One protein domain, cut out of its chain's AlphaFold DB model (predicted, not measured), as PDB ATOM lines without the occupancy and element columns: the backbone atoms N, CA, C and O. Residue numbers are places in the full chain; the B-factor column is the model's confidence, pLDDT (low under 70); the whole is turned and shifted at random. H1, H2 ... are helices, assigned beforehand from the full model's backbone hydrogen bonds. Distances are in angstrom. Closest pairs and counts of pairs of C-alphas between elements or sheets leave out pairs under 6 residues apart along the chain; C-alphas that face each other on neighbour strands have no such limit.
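What this domain is: This is residues 118 to 206 of the 206 residues of an uncharacterized protein of Puccinia coronata f. sp. avenae (UniProt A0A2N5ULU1). The long helix H4 and the shorter H1 and H2 make the core, three helices crossed at steep angles with their centres in a triangle, and the short helix H3 lies beyond the end of this core where H1 begins and H2 ends. A long loop, residues 133 to 153, leaves the end of H1, swings out from the core and folds back to the beginning of H2. The printed part has 89 residues, with four named helices in the order H1, H2, H3, H4 and no named strand; the class is all helix, and 56 of the residues are in the named helices. The whole is compact, with a radius of gyration of the C-alphas of 13.5 A, and the C-alphas span 34 by 32 by 19 A along their three main axes.

How they stand to each other: H4, residues 182 to 204, is the longest helix. It touches H1, residues 118 to 132, with residues 192 to 199 alone. Their closest C-alphas, those of Gln 124 and Leu 195, are 6.6 A apart, and the two helices run the same way at a steep tilt of 51 degrees. H4 touches H2, residues 154 to 164, with residues 192 to 196 alone. The closest C-alphas there are those of Leu 155 and Met 192, 7.1 A apart, and these helices run opposite ways at a steep tilt of 51 degrees. H1 and H2 also touch, with the C-alphas of Leu 130 and Pro 154 closest at 6.9 A; they run opposite ways at a steep tilt of 51 degrees. The helix packing is mostly crossed: none of these three pairs is at a shallow tilt. H3, residues 167 to 173, touches no helix but is near H1. H1 and H3 are close but not clearly touching, with the C-alphas of Ile 119 and His 173 closest at 6.3 A, and they stand about perpendicular at 74 degrees. H2 and H3 are only just apart, their closest C-alphas 8.1 A from each other, and H3 and H4 are apart. In H1, H2, H3 and H4 every backbone O i to N i+4 pair is within hydrogen-bond range.

Where its parts are: H4 measures 32.4 A from C-alpha 182 at (35.625, -8.676, -19.952) to C-alpha 204 at (23.323, -15.475, 9.185). H1 measures 21.2 A and begins with C-alpha 118 at (23.438, -26.825, -13.109). H2 measures 15.2 A, and H3 measures 10.1 A from Gly 167 to His 173.

The domain as a whole: The two C-alphas farthest apart, those of Gly 146 and Asp 168, are 39.1 A from each other. The link from H1 to H2 is long, with 21 residues whose C-alphas lie 9 to 23 A from the mean of all C-alphas. The link from H2 to H3 is tight, and that from H3 to H4 is short, with 8 residues. The printed part has no cut and ends at residue 206, the chain's last. The mean pLDDT of the printed part is 74.2; residues 134 to 152, 176, 178 and 203 to 206 are under 70.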
ATOM      1  N   ALA A 118      22.302 -25.960 -13.425       73.06
ATOM      2  CA  ALA A 118      23.438 -26.825 -13.109       73.06
ATOM      3  C   ALA A 118      24.636 -26.040 -12.549       73.06
ATOM      4  O   ALA A 118      25.113 -26.342 -11.454       73.06
ATOM      5  N   ILE A 119      25.059 -24.965 -13.228       78.62
ATOM      6  CA  ILE A 119      26.171 -24.128 -12.754       78.62
ATOM      7  C   ILE A 119      25.812 -23.368 -11.477       78.62
ATOM      8  O   ILE A 119      26.643 -23.242 -10.580       78.62
ATOM      9  N   LYS A 120      24.556 -22.928 -11.333       79.81
ATOM     10  CA  LYS A 120      24.079 -22.317 -10.083       79.81
ATOM     11  C   LYS A 120      24.137 -23.310  -8.922       79.81
ATOM     12  O   LYS A 120      24.580 -22.927  -7.845       79.81
ATOM     13  N   GLY A 121      23.723 -24.559  -9.139       80.06
ATOM     14  CA  GLY A 121      23.798 -25.632  -8.148       80.06
ATOM     15  C   GLY A 121      25.240 -25.943  -7.752       80.06
ATOM     16  O   GLY A 121      25.565 -25.906  -6.570       80.06
ATOM     17  N   PHE A 122      26.120 -26.141  -8.736       82.44
ATOM     18  CA  PHE A 122      27.550 -26.367  -8.512       82.44
ATOM     19  C   PHE A 122      28.197 -25.236  -7.700       82.44
ATOM     20  O   PHE A 122      28.806 -25.486  -6.657       82.44
ATOM     21  N   LEU A 123      28.005 -23.982  -8.129       81.44
ATOM     22  CA  LEU A 123      28.526 -22.808  -7.430       81.44
ATOM     23  C   LEU A 123      27.974 -22.722  -6.007       81.44
ATOM     24  O   LEU A 123      28.724 -22.449  -5.078       81.44
ATOM     25  N   GLN A 124      26.682 -22.980  -5.805       81.94
ATOM     26  CA  GLN A 124      26.076 -22.967  -4.475       81.94
ATOM     27  C   GLN A 124      26.637 -24.046  -3.544       81.94
ATOM     28  O   GLN A 124      26.807 -23.760  -2.358       81.94
ATOM     29  N   THR A 125      26.915 -25.250  -4.050       83.00
ATOM     30  CA  THR A 125      27.551 -26.327  -3.277       83.00
ATOM     31  C   THR A 125      28.972 -25.937  -2.891       83.00
ATOM     32  O   THR A 125      29.318 -25.992  -1.715       83.00
ATOM     33  N   LYS A 126      29.764 -25.426  -3.842       81.50
ATOM     34  CA  LYS A 126      31.136 -24.968  -3.580       81.50
ATOM     35  C   LYS A 126      31.192 -23.778  -2.627       81.50
ATOM     36  O   LYS A 126      32.042 -23.739  -1.744       81.50
ATOM     37  N   ILE A 127      30.253 -22.840  -2.744       82.56
ATOM     38  CA  ILE A 127      30.082 -21.747  -1.778       82.56
ATOM     39  C   ILE A 127      29.801 -22.313  -0.385       82.56
ATOM     40  O   ILE A 127      30.383 -21.840   0.584       82.56
ATOM     41  N   HIS A 128      28.910 -23.299  -0.273       79.69
ATOM     42  CA  HIS A 128      28.590 -23.901   1.015       79.69
ATOM     43  C   HIS A 128      29.823 -24.563   1.632       79.69
ATOM     44  O   HIS A 128      30.171 -24.201   2.749       79.69
ATOM     45  N   GLU A 129      30.533 -25.410   0.877       83.06
ATOM     46  CA  GLU A 129      31.781 -26.059   1.307       83.06
ATOM     47  C   GLU A 129      32.829 -25.039   1.786       83.06
ATOM     48  O   GLU A 129      33.390 -25.178   2.875       83.06
ATOM     49  N   LEU A 130      33.064 -23.974   1.011       79.75
ATOM     50  CA  LEU A 130      34.032 -22.927   1.351       79.75
ATOM     51  C   LEU A 130      33.638 -22.154   2.615       79.75
ATOM     52  O   LEU A 130      34.495 -21.846   3.444       79.75
ATOM     53  N   LEU A 131      32.348 -21.850   2.780       74.75
ATOM     54  CA  LEU A 131      31.849 -21.122   3.945       74.75
ATOM     55  C   LEU A 131      31.825 -21.991   5.210       74.75
ATOM     56  O   LEU A 131      32.090 -21.465   6.289       74.75
ATOM     57  N   THR A 132      31.566 -23.298   5.099       75.12
ATOM     58  CA  THR A 132      31.583 -24.230   6.241       75.12
ATOM     59  C   THR A 132      32.992 -24.629   6.674       75.12
ATOM     60  O   THR A 132      33.194 -24.942   7.841       75.12
ATOM     61  N   THR A 133      33.981 -24.594   5.774       73.12
ATOM     62  CA  THR A 133      35.374 -24.986   6.083       73.12
ATOM     63  C   THR A 133      36.135 -23.911   6.879       73.12
ATOM     64  O   THR A 133      37.203 -24.177   7.422       73.12
ATOM     65  N   GLY A 134      35.607 -22.686   6.985       58.00
ATOM     66  CA  GLY A 134      36.142 -21.642   7.875       58.00
ATOM     67  C   GLY A 134      37.488 -21.018   7.465       58.00
ATOM     68  O   GLY A 134      37.964 -20.117   8.145       58.00
ATOM     69  N   ASN A 135      38.092 -21.424   6.341       62.22
ATOM     70  CA  ASN A 135      39.406 -20.947   5.874       62.22
ATOM     71  C   ASN A 135      39.338 -19.644   5.040       62.22
ATOM     72  O   ASN A 135      40.118 -19.419   4.116       62.22
ATOM     73  N   VAL A 136      38.363 -18.779   5.313       65.56
ATOM     74  CA  VAL A 136      38.141 -17.552   4.540       65.56
ATOM     75  C   VAL A 136      38.582 -16.345   5.362       65.56
ATOM     76  O   VAL A 136      38.065 -16.106   6.445       65.56
ATOM     77  N   HIS A 137      39.509 -15.549   4.827       54.84
ATOM     78  CA  HIS A 137      40.087 -14.393   5.531       54.84
ATOM     79  C   HIS A 137      39.112 -13.221   5.657       54.84
ATOM     80  O   HIS A 137      39.153 -12.471   6.629       54.84
ATOM     81  N   ALA A 138      38.223 -13.049   4.682       60.81
ATOM     82  CA  ALA A 138      37.140 -12.086   4.766       60.81
ATOM     83  C   ALA A 138      35.964 -12.530   3.896       60.81
ATOM     84  O   ALA A 138      36.108 -12.769   2.699       60.81
ATOM     85  N   TYR A 139      34.783 -12.601   4.504       61.41
ATOM     86  CA  TYR A 139      33.561 -13.078   3.853       61.41
ATOM     87  C   TYR A 139      33.043 -12.142   2.754       61.41
ATOM     88  O   TYR A 139      32.471 -12.605   1.773       61.41
ATOM     89  N   SER A 140      33.242 -10.832   2.909       58.28
ATOM     90  CA  SER A 140      32.716  -9.808   1.994       58.28
ATOM     91  C   SER A 140      33.790  -8.954   1.330       58.28
ATOM     92  O   SER A 140      33.498  -8.245   0.369       58.28
ATOM     93  N   ARG A 141      35.026  -8.987   1.836       57.78
ATOM     94  CA  ARG A 141      36.074  -8.052   1.435       57.78
ATOM     95  C   ARG A 141      37.158  -8.787   0.657       57.78
ATOM     96  O   ARG A 141      37.769  -9.698   1.190       57.78
ATOM     97  N   THR A 142      37.413  -8.369  -0.580       58.28
ATOM     98  CA  THR A 142      38.474  -8.925  -1.443       58.28
ATOM     99  C   THR A 142      39.823  -8.226  -1.283       58.28
ATOM    100  O   THR A 142      40.818  -8.681  -1.832       58.28
ATOM    101  N   GLN A 143      39.873  -7.132  -0.524       57.06
ATOM    102  CA  GLN A 143      41.064  -6.308  -0.319       57.06
ATOM    103  C   GLN A 143      41.232  -5.944   1.158       57.06
ATOM    104  O   GLN A 143      40.258  -5.780   1.883       57.06
ATOM    105  N   SER A 144      42.461  -5.804   1.630       58.19
ATOM    106  CA  SER A 144      42.754  -5.260   2.953       58.19
ATOM    107  C   SER A 144      42.423  -3.759   3.005       58.19
ATOM    108  O   SER A 144      42.249  -3.115   1.970       58.19
ATOM    109  N   VAL A 145      42.356  -3.172   4.208       61.88
ATOM    110  CA  VAL A 145      42.208  -1.708   4.394       61.88
ATOM    111  C   VAL A 145      43.335  -0.945   3.679       61.88
ATOM    112  O   VAL A 145      43.111   0.156   3.193       61.88
ATOM    113  N   GLY A 146      44.509  -1.567   3.531       62.00
ATOM    114  CA  GLY A 146      45.640  -1.041   2.759       62.00
ATOM    115  C   GLY A 146      45.613  -1.346   1.255       62.00
ATOM    116  O   GLY A 146      46.653  -1.264   0.617       62.00
ATOM    117  N   GLY A 147      44.484  -1.778   0.682       63.03
ATOM    118  CA  GLY A 147      44.354  -2.040  -0.761       63.03
ATOM    119  C   GLY A 147      45.016  -3.328  -1.269       63.03
ATOM    120  O   GLY A 147      44.866  -3.664  -2.439       63.03
ATOM    121  N   MET A 148      45.698  -4.086  -0.408       66.31
ATOM    122  CA  MET A 148      46.300  -5.369  -0.783       66.31
ATOM    123  C   MET A 148      45.220  -6.427  -1.060       66.31
ATOM    124  O   MET A 148      44.348  -6.609  -0.205       66.31
ATOM    125  N   PRO A 149      45.256  -7.146  -2.197       64.44
ATOM    126  CA  PRO A 149      44.286  -8.196  -2.487       64.44
ATOM    127  C   PRO A 149      44.408  -9.329  -1.460       64.44
ATOM    128  O   PRO A 149      45.497  -9.824  -1.180       64.44
ATOM    129  N   LEU A 150      43.280  -9.727  -0.876       64.94
ATOM    130  CA  LEU A 150      43.208 -10.827   0.081       64.94
ATOM    131  C   LEU A 150      43.117 -12.147  -0.694       64.94
ATOM    132  O   LEU A 150      42.134 -12.400  -1.393       64.94
ATOM    133  N   SER A 151      44.137 -12.990  -0.542       61.38
ATOM    134  CA  SER A 151      44.304 -14.243  -1.292       61.38
ATOM    135  C   SER A 151      43.178 -15.251  -1.030       61.38
ATOM    136  O   SER A 151      42.703 -15.910  -1.948       61.38
ATOM    137  N   ASN A 152      42.699 -15.329   0.214       67.38
ATOM    138  CA  ASN A 152      41.728 -16.330   0.667       67.38
ATOM    139  C   ASN A 152      40.343 -15.714   0.869       67.38
ATOM    140  O   ASN A 152      39.820 -15.644   1.986       67.38
ATOM    141  N   THR A 153      39.756 -15.218  -0.216       76.75
ATOM    142  CA  THR A 153      38.392 -14.676  -0.202       76.75
ATOM    143  C   THR A 153      37.467 -15.570  -1.009       76.75
ATOM    144  O   THR A 153      37.917 -16.171  -1.986       76.75
ATOM    145  N   PRO A 154      36.176 -15.689  -0.640       74.19
ATOM    146  CA  PRO A 154      35.290 -16.679  -1.245       74.19
ATOM    147  C   PRO A 154      35.209 -16.495  -2.753       74.19
ATOM    148  O   PRO A 154      35.258 -17.467  -3.493       74.19
ATOM    149  N   LEU A 155      35.146 -15.239  -3.205       80.62
ATOM    150  CA  LEU A 155      35.049 -14.891  -4.617       80.62
ATOM    151  C   LEU A 155      36.305 -15.294  -5.406       80.62
ATOM    152  O   LEU A 155      36.175 -15.823  -6.504       80.62
ATOM    153  N   VAL A 156      37.502 -15.082  -4.844       79.94
ATOM    154  CA  VAL A 156      38.773 -15.465  -5.484       79.94
ATOM    155  C   VAL A 156      38.905 -16.985  -5.540       79.94
ATOM    156  O   VAL A 156      39.230 -17.531  -6.590       79.94
ATOM    157  N   LEU A 157      38.567 -17.674  -4.449       80.88
ATOM    158  CA  LEU A 157      38.576 -19.134  -4.413       80.88
ATOM    159  C   LEU A 157      37.567 -19.714  -5.413       80.88
ATOM    160  O   LEU A 157      37.915 -20.624  -6.153       80.88
ATOM    161  N   LEU A 158      36.351 -19.172  -5.509       80.81
ATOM    162  CA  LEU A 158      35.345 -19.618  -6.484       80.81
ATOM    163  C   LEU A 158      35.792 -19.426  -7.931       80.81
ATOM    164  O   LEU A 158      35.561 -20.313  -8.749       80.81
ATOM    165  N   MET A 159      36.439 -18.302  -8.239       80.44
ATOM    166  CA  MET A 159      37.008 -18.065  -9.565       80.44
ATOM    167  C   MET A 159      38.106 -19.079  -9.889       80.44
ATOM    168  O   MET A 159      38.045 -19.692 -10.948       80.44
ATOM    169  N   ALA A 160      39.029 -19.341  -8.960       81.31
ATOM    170  CA  ALA A 160      40.076 -20.346  -9.149       81.31
ATOM    171  C   ALA A 160      39.496 -21.756  -9.369       81.31
ATOM    172  O   ALA A 160      39.878 -22.446 -10.308       81.31
ATOM    173  N   HIS A 161      38.499 -22.161  -8.575       80.38
ATOM    174  CA  HIS A 161      37.836 -23.458  -8.759       80.38
ATOM    175  C   HIS A 161      37.098 -23.547 -10.097       80.38
ATOM    176  O   HIS A 161      37.019 -24.627 -10.677       80.38
ATOM    177  N   LEU A 162      36.541 -22.434 -10.584       81.94
ATOM    178  CA  LEU A 162      35.865 -22.377 -11.876       81.94
ATOM    179  C   LEU A 162      36.867 -22.405 -13.044       81.94
ATOM    180  O   LEU A 162      36.604 -23.056 -14.053       81.94
ATOM    181  N   GLU A 163      38.039 -21.788 -12.885       80.69
ATOM    182  CA  GLU A 163      39.188 -21.914 -13.793       80.69
ATOM    183  C   GLU A 163      39.811 -23.317 -13.785       80.69
ATOM    184  O   GLU A 163      40.377 -23.726 -14.794       80.69
ATOM    185  N   GLU A 164      39.655 -24.094 -12.719       82.81
ATOM    186  CA  GLU A 164      40.153 -25.472 -12.637       82.81
ATOM    187  C   GLU A 164      39.174 -26.512 -13.225       82.81
ATOM    188  O   GLU A 164      39.555 -27.651 -13.484       82.81
ATOM    189  N   GLN A 165      37.914 -26.139 -13.500       79.44
ATOM    190  CA  GLN A 165      36.940 -27.066 -14.097       79.44
ATOM    191  C   GLN A 165      37.327 -27.503 -15.520       79.44
ATOM    192  O   GLN A 165      38.028 -26.791 -16.251       79.44
ATOM    193  N   SER A 166      36.812 -28.669 -15.928       78.19
ATOM    194  CA  SER A 166      37.039 -29.239 -17.259       78.19
ATOM    195  C   SER A 166      36.599 -28.287 -18.376       78.19
ATOM    196  O   SER A 166      35.639 -27.524 -18.239       78.19
ATOM    197  N   GLY A 167      37.317 -28.327 -19.504       73.06
ATOM    198  CA  GLY A 167      37.014 -27.496 -20.675       73.06
ATOM    199  C   GLY A 167      35.590 -27.705 -21.199       73.06
ATOM    200  O   GLY A 167      34.933 -26.732 -21.560       73.06
ATOM    201  N   ASP A 168      35.086 -28.939 -21.134       75.50
ATOM    202  CA  ASP A 168      33.726 -29.292 -21.557       75.50
ATOM    203  C   ASP A 168      32.659 -28.624 -20.676       75.50
ATOM    204  O   ASP A 168      31.716 -28.022 -21.186       75.50
ATOM    205  N   PHE A 169      32.854 -28.623 -19.350       75.44
ATOM    206  CA  PHE A 169      31.949 -27.960 -18.404       75.44
ATOM    207  C   PHE A 169      31.903 -26.444 -18.632       75.44
ATOM    208  O   PHE A 169      30.849 -25.814 -18.538       75.44
ATOM    209  N   LYS A 170      33.053 -25.843 -18.955       77.06
ATOM    210  CA  LYS A 170      33.146 -24.415 -19.276       77.06
ATOM    211  C   LYS A 170      32.433 -24.088 -20.584       77.06
ATOM    212  O   LYS A 170      31.680 -23.124 -20.619       77.06
ATOM    213  N   ALA A 171      32.624 -24.897 -21.623       74.50
ATOM    214  CA  ALA A 171      31.969 -24.703 -22.913       74.50
ATOM    215  C   ALA A 171      30.439 -24.855 -22.831       74.50
ATOM    216  O   ALA A 171      29.716 -24.161 -23.543       74.50
ATOM    217  N   GLU A 172      29.943 -25.730 -21.951       77.75
ATOM    218  CA  GLU A 172      28.507 -25.980 -21.784       77.75
ATOM    219  C   GLU A 172      27.803 -24.952 -20.878       77.75
ATOM    220  O   GLU A 172      26.612 -24.676 -21.045       77.75
ATOM    221  N   HIS A 173      28.508 -24.384 -19.895       71.69
ATOM    222  CA  HIS A 173      27.870 -23.588 -18.841       71.69
ATOM    223  C   HIS A 173      28.344 -22.141 -18.711       71.69
ATOM    224  O   HIS A 173      27.714 -21.373 -17.973       71.69
ATOM    225  N   LEU A 174      29.424 -21.751 -19.390       79.31
ATOM    226  CA  LEU A 174      29.934 -20.382 -19.373       79.31
ATOM    227  C   LEU A 174      29.660 -19.666 -20.698       79.31
ATOM    228  O   LEU A 174      29.453 -20.306 -21.728       79.31
ATOM    229  N   PRO A 175      29.641 -18.323 -20.683       75.88
ATOM    230  CA  PRO A 175      29.511 -17.550 -21.907       75.88
ATOM    231  C   PRO A 175      30.638 -17.863 -22.897       75.88
ATOM    232  O   PRO A 175      31.799 -17.997 -22.501       75.88
ATOM    233  N   THR A 176      30.298 -17.899 -24.186       66.62
ATOM    234  CA  THR A 176      31.272 -17.933 -25.282       66.62
ATOM    235  C   THR A 176      32.261 -16.774 -25.101       66.62
ATOM    236  O   THR A 176      31.845 -15.656 -24.800       66.62
ATOM    237  N   ASP A 177      33.559 -17.056 -25.225       70.62
ATOM    238  CA  ASP A 177      34.685 -16.123 -25.017       70.62
ATOM    239  C   ASP A 177      35.089 -15.836 -23.557       70.62
ATOM    240  O   ASP A 177      35.884 -14.930 -23.297       70.62
ATOM    241  N   TRP A 178      34.606 -16.604 -22.578       67.88
ATOM    242  CA  TRP A 178      35.166 -16.575 -21.222       67.88
ATOM    243  C   TRP A 178      36.484 -17.380 -21.151       67.88
ATOM    244  O   TRP A 178      36.506 -18.514 -21.633       67.88
ATOM    245  N   PRO A 179      37.577 -16.870 -20.538       72.19
ATOM    246  CA  PRO A 179      37.701 -15.631 -19.759       72.19
ATOM    247  C   PRO A 179      38.218 -14.400 -20.535       72.19
ATOM    248  O   PRO A 179      38.326 -13.327 -19.941       72.19
ATOM    249  N   GLN A 180      38.542 -14.517 -21.829       78.69
ATOM    250  CA  GLN A 180      39.102 -13.421 -22.641       78.69
ATOM    251  C   GLN A 180      38.204 -12.175 -22.715       78.69
ATOM    252  O   GLN A 180      38.706 -11.054 -22.794       78.69
ATOM    253  N   ASN A 181      36.883 -12.347 -22.691       81.06
ATOM    254  CA  ASN A 181      35.936 -11.247 -22.784       81.06
ATOM    255  C   ASN A 181      35.602 -10.674 -21.396       81.06
ATOM    256  O   ASN A 181      35.001 -11.336 -20.543       81.06
ATOM    257  N   HIS A 182      35.924  -9.393 -21.191       78.50
ATOM    258  CA  HIS A 182      35.625  -8.676 -19.952       78.50
ATOM    259  C   HIS A 182      34.129  -8.672 -19.604       78.50
ATOM    260  O   HIS A 182      33.785  -8.797 -18.432       78.50
ATOM    261  N   VAL A 183      33.227  -8.590 -20.588       79.00
ATOM    262  CA  VAL A 183      31.771  -8.590 -20.355       79.00
ATOM    263  C   VAL A 183      31.292  -9.960 -19.868       79.00
ATOM    264  O   VAL A 183      30.515 -10.042 -18.916       79.00
ATOM    265  N   ALA A 184      31.804 -11.037 -20.469       76.56
ATOM    266  CA  ALA A 184      31.534 -12.408 -20.039       76.56
ATOM    267  C   ALA A 184      32.084 -12.680 -18.631       76.56
ATOM    268  O   ALA A 184      31.420 -13.291 -17.797       76.56
ATOM    269  N   SER A 185      33.289 -12.190 -18.332       81.31
ATOM    270  CA  SER A 185      33.880 -12.317 -17.000       81.31
ATOM    271  C   SER A 185      33.067 -11.559 -15.944       81.31
ATOM    272  O   SER A 185      32.741 -12.111 -14.891       81.31
ATOM    273  N   GLN A 186      32.632 -10.330 -16.247       79.50
ATOM    274  CA  GLN A 186      31.788  -9.546 -15.343       79.50
ATOM    275  C   GLN A 186      30.419 -10.190 -15.099       79.50
ATOM    276  O   GLN A 186      29.930 -10.144 -13.970       79.50
ATOM    277  N   SER A 187      29.800 -10.823 -16.103       79.19
ATOM    278  CA  SER A 187      28.505 -11.491 -15.924       79.19
ATOM    279  C   SER A 187      28.611 -12.720 -15.009       79.19
ATOM    280  O   SER A 187      27.776 -12.899 -14.117       79.19
ATOM    281  N   VAL A 188      29.676 -13.515 -15.153       81.75
ATOM    282  CA  VAL A 188      29.985 -14.654 -14.271       81.75
ATOM    283  C   VAL A 188      30.281 -14.176 -12.845       81.75
ATOM    284  O   VAL A 188      29.721 -14.705 -11.883       81.75
ATOM    285  N   LEU A 189      31.090 -13.124 -12.692       82.25
ATOM    286  CA  LEU A 189      31.384 -12.521 -11.389       82.25
ATOM    287  C   LEU A 189      30.124 -11.968 -10.710       82.25
ATOM    288  O   LEU A 189      29.943 -12.144  -9.503       82.25
ATOM    289  N   ALA A 190      29.233 -11.322 -11.466       79.94
ATOM    290  CA  ALA A 190      27.960 -10.830 -10.954       79.94
ATOM    291  C   ALA A 190      27.088 -11.980 -10.429       79.94
ATOM    292  O   ALA A 190      26.563 -11.888  -9.316       79.94
ATOM    293  N   LEU A 191      26.998 -13.093 -11.168       82.94
ATOM    294  CA  LEU A 191      26.295 -14.293 -10.712       82.94
ATOM    295  C   LEU A 191      26.891 -14.833  -9.405       82.94
ATOM    296  O   LEU A 191      26.154 -15.058  -8.443       82.94
ATOM    297  N   MET A 192      28.214 -15.021  -9.351       81.88
ATOM    298  CA  MET A 192      28.897 -15.532  -8.157       81.88
ATOM    299  C   MET A 192      28.640 -14.650  -6.932       81.88
ATOM    300  O   MET A 192      28.339 -15.171  -5.859       81.88
ATOM    301  N   ARG A 193      28.685 -13.319  -7.085       81.94
ATOM    302  CA  ARG A 193      28.388 -12.368  -5.998       81.94
ATOM    303  C   ARG A 193      26.953 -12.492  -5.491       81.94
ATOM    304  O   ARG A 193      26.742 -12.492  -4.280       81.94
ATOM    305  N   VAL A 194      25.971 -12.621  -6.387       82.88
ATOM    306  CA  VAL A 194      24.558 -12.801  -6.001       82.88
ATOM    307  C   VAL A 194      24.374 -14.098  -5.213       82.88
ATOM    308  O   VAL A 194      23.737 -14.093  -4.157       82.88
ATOM    309  N   LEU A 195      24.969 -15.198  -5.682       82.00
ATOM    310  CA  LEU A 195      24.894 -16.496  -5.008       82.00
ATOM    311  C   LEU A 195      25.578 -16.476  -3.635       82.00
ATOM    312  O   LEU A 195      25.011 -16.982  -2.665       82.00
ATOM    313  N   LEU A 196      26.751 -15.848  -3.539       82.06
ATOM    314  CA  LEU A 196      27.469 -15.645  -2.282       82.06
ATOM    315  C   LEU A 196      26.637 -14.839  -1.286       82.06
ATOM    316  O   LEU A 196      26.455 -15.282  -0.155       82.06
ATOM    317  N   LYS A 197      26.068 -13.703  -1.709       82.25
ATOM    318  CA  LYS A 197      25.216 -12.860  -0.856       82.25
ATOM    319  C   LYS A 197      24.005 -13.635  -0.339       82.25
ATOM    320  O   LYS A 197      23.677 -13.542   0.842       82.25
ATOM    321  N   HIS A 198      23.364 -14.424  -1.201       81.75
ATOM    322  CA  HIS A 198      22.214 -15.238  -0.814       81.75
ATOM    323  C   HIS A 198      22.593 -16.319   0.209       81.75
ATOM    324  O   HIS A 198      21.939 -16.454   1.243       81.75
ATOM    325  N   LYS A 199      23.672 -17.075  -0.034       77.69
ATOM    326  CA  LYS A 199      24.145 -18.112   0.899       77.69
ATOM    327  C   LYS A 199      24.644 -17.519   2.218       77.69
ATOM    328  O   LYS A 199      24.343 -18.067   3.271       77.69
ATOM    329  N   GLN A 200      25.324 -16.377   2.182       74.31
ATOM    330  CA  GLN A 200      25.755 -15.662   3.381       74.31
ATOM    331  C   GLN A 200      24.562 -15.163   4.206       74.31
ATOM    332  O   GLN A 200      24.538 -15.338   5.421       74.31
ATOM    333  N   GLY A 201      23.554 -14.575   3.552       74.75
ATOM    334  CA  GLY A 201      22.309 -14.182   4.210       74.75
ATOM    335  C   GLY A 201      21.597 -15.377   4.841       74.75
ATOM    336  O   GLY A 201      21.116 -15.276   5.963       74.75
ATOM    337  N   SER A 202      21.594 -16.528   4.168       78.06
ATOM    338  CA  SER A 202      21.033 -17.765   4.715       78.06
ATOM    339  C   SER A 202      21.782 -18.258   5.956       78.06
ATOM    340  O   SER A 202      21.131 -18.650   6.915       78.06
ATOM    341  N   LEU A 203      23.121 -18.225   5.965       69.88
ATOM    342  CA  LEU A 203      23.928 -18.663   7.113       69.88
ATOM    343  C   LEU A 203      23.826 -17.726   8.317       69.88
ATOM    344  O   LEU A 203      24.025 -18.161   9.440       69.88
ATOM    345  N   ARG A 204      23.520 -16.444   8.099       66.44
ATOM    346  CA  ARG A 204      23.323 -15.475   9.185       66.44
ATOM    347  C   ARG A 204      21.948 -15.594   9.857       66.44
ATOM    348  O   ARG A 204      21.765 -15.045  10.936       66.44
ATOM    349  N   ASN A 205      20.989 -16.243   9.196       62.12
ATOM    350  CA  ASN A 205      19.631 -16.464   9.702       62.12
ATOM    351  C   ASN A 205      19.435 -17.867  10.319       62.12
ATOM    352  O   ASN A 205      18.300 -18.218  10.638       62.12
ATOM    353  N   LEU A 206      20.505 -18.660  10.446       55.03
ATOM    354  CA  LEU A 206      20.552 -19.932  11.180       55.03
ATOM    355  C   LEU A 206      21.147 -19.698  12.571       55.03
ATOM    356  O   LEU A 206      20.687 -20.383  13.508       55.03
TER     357      LEU A 206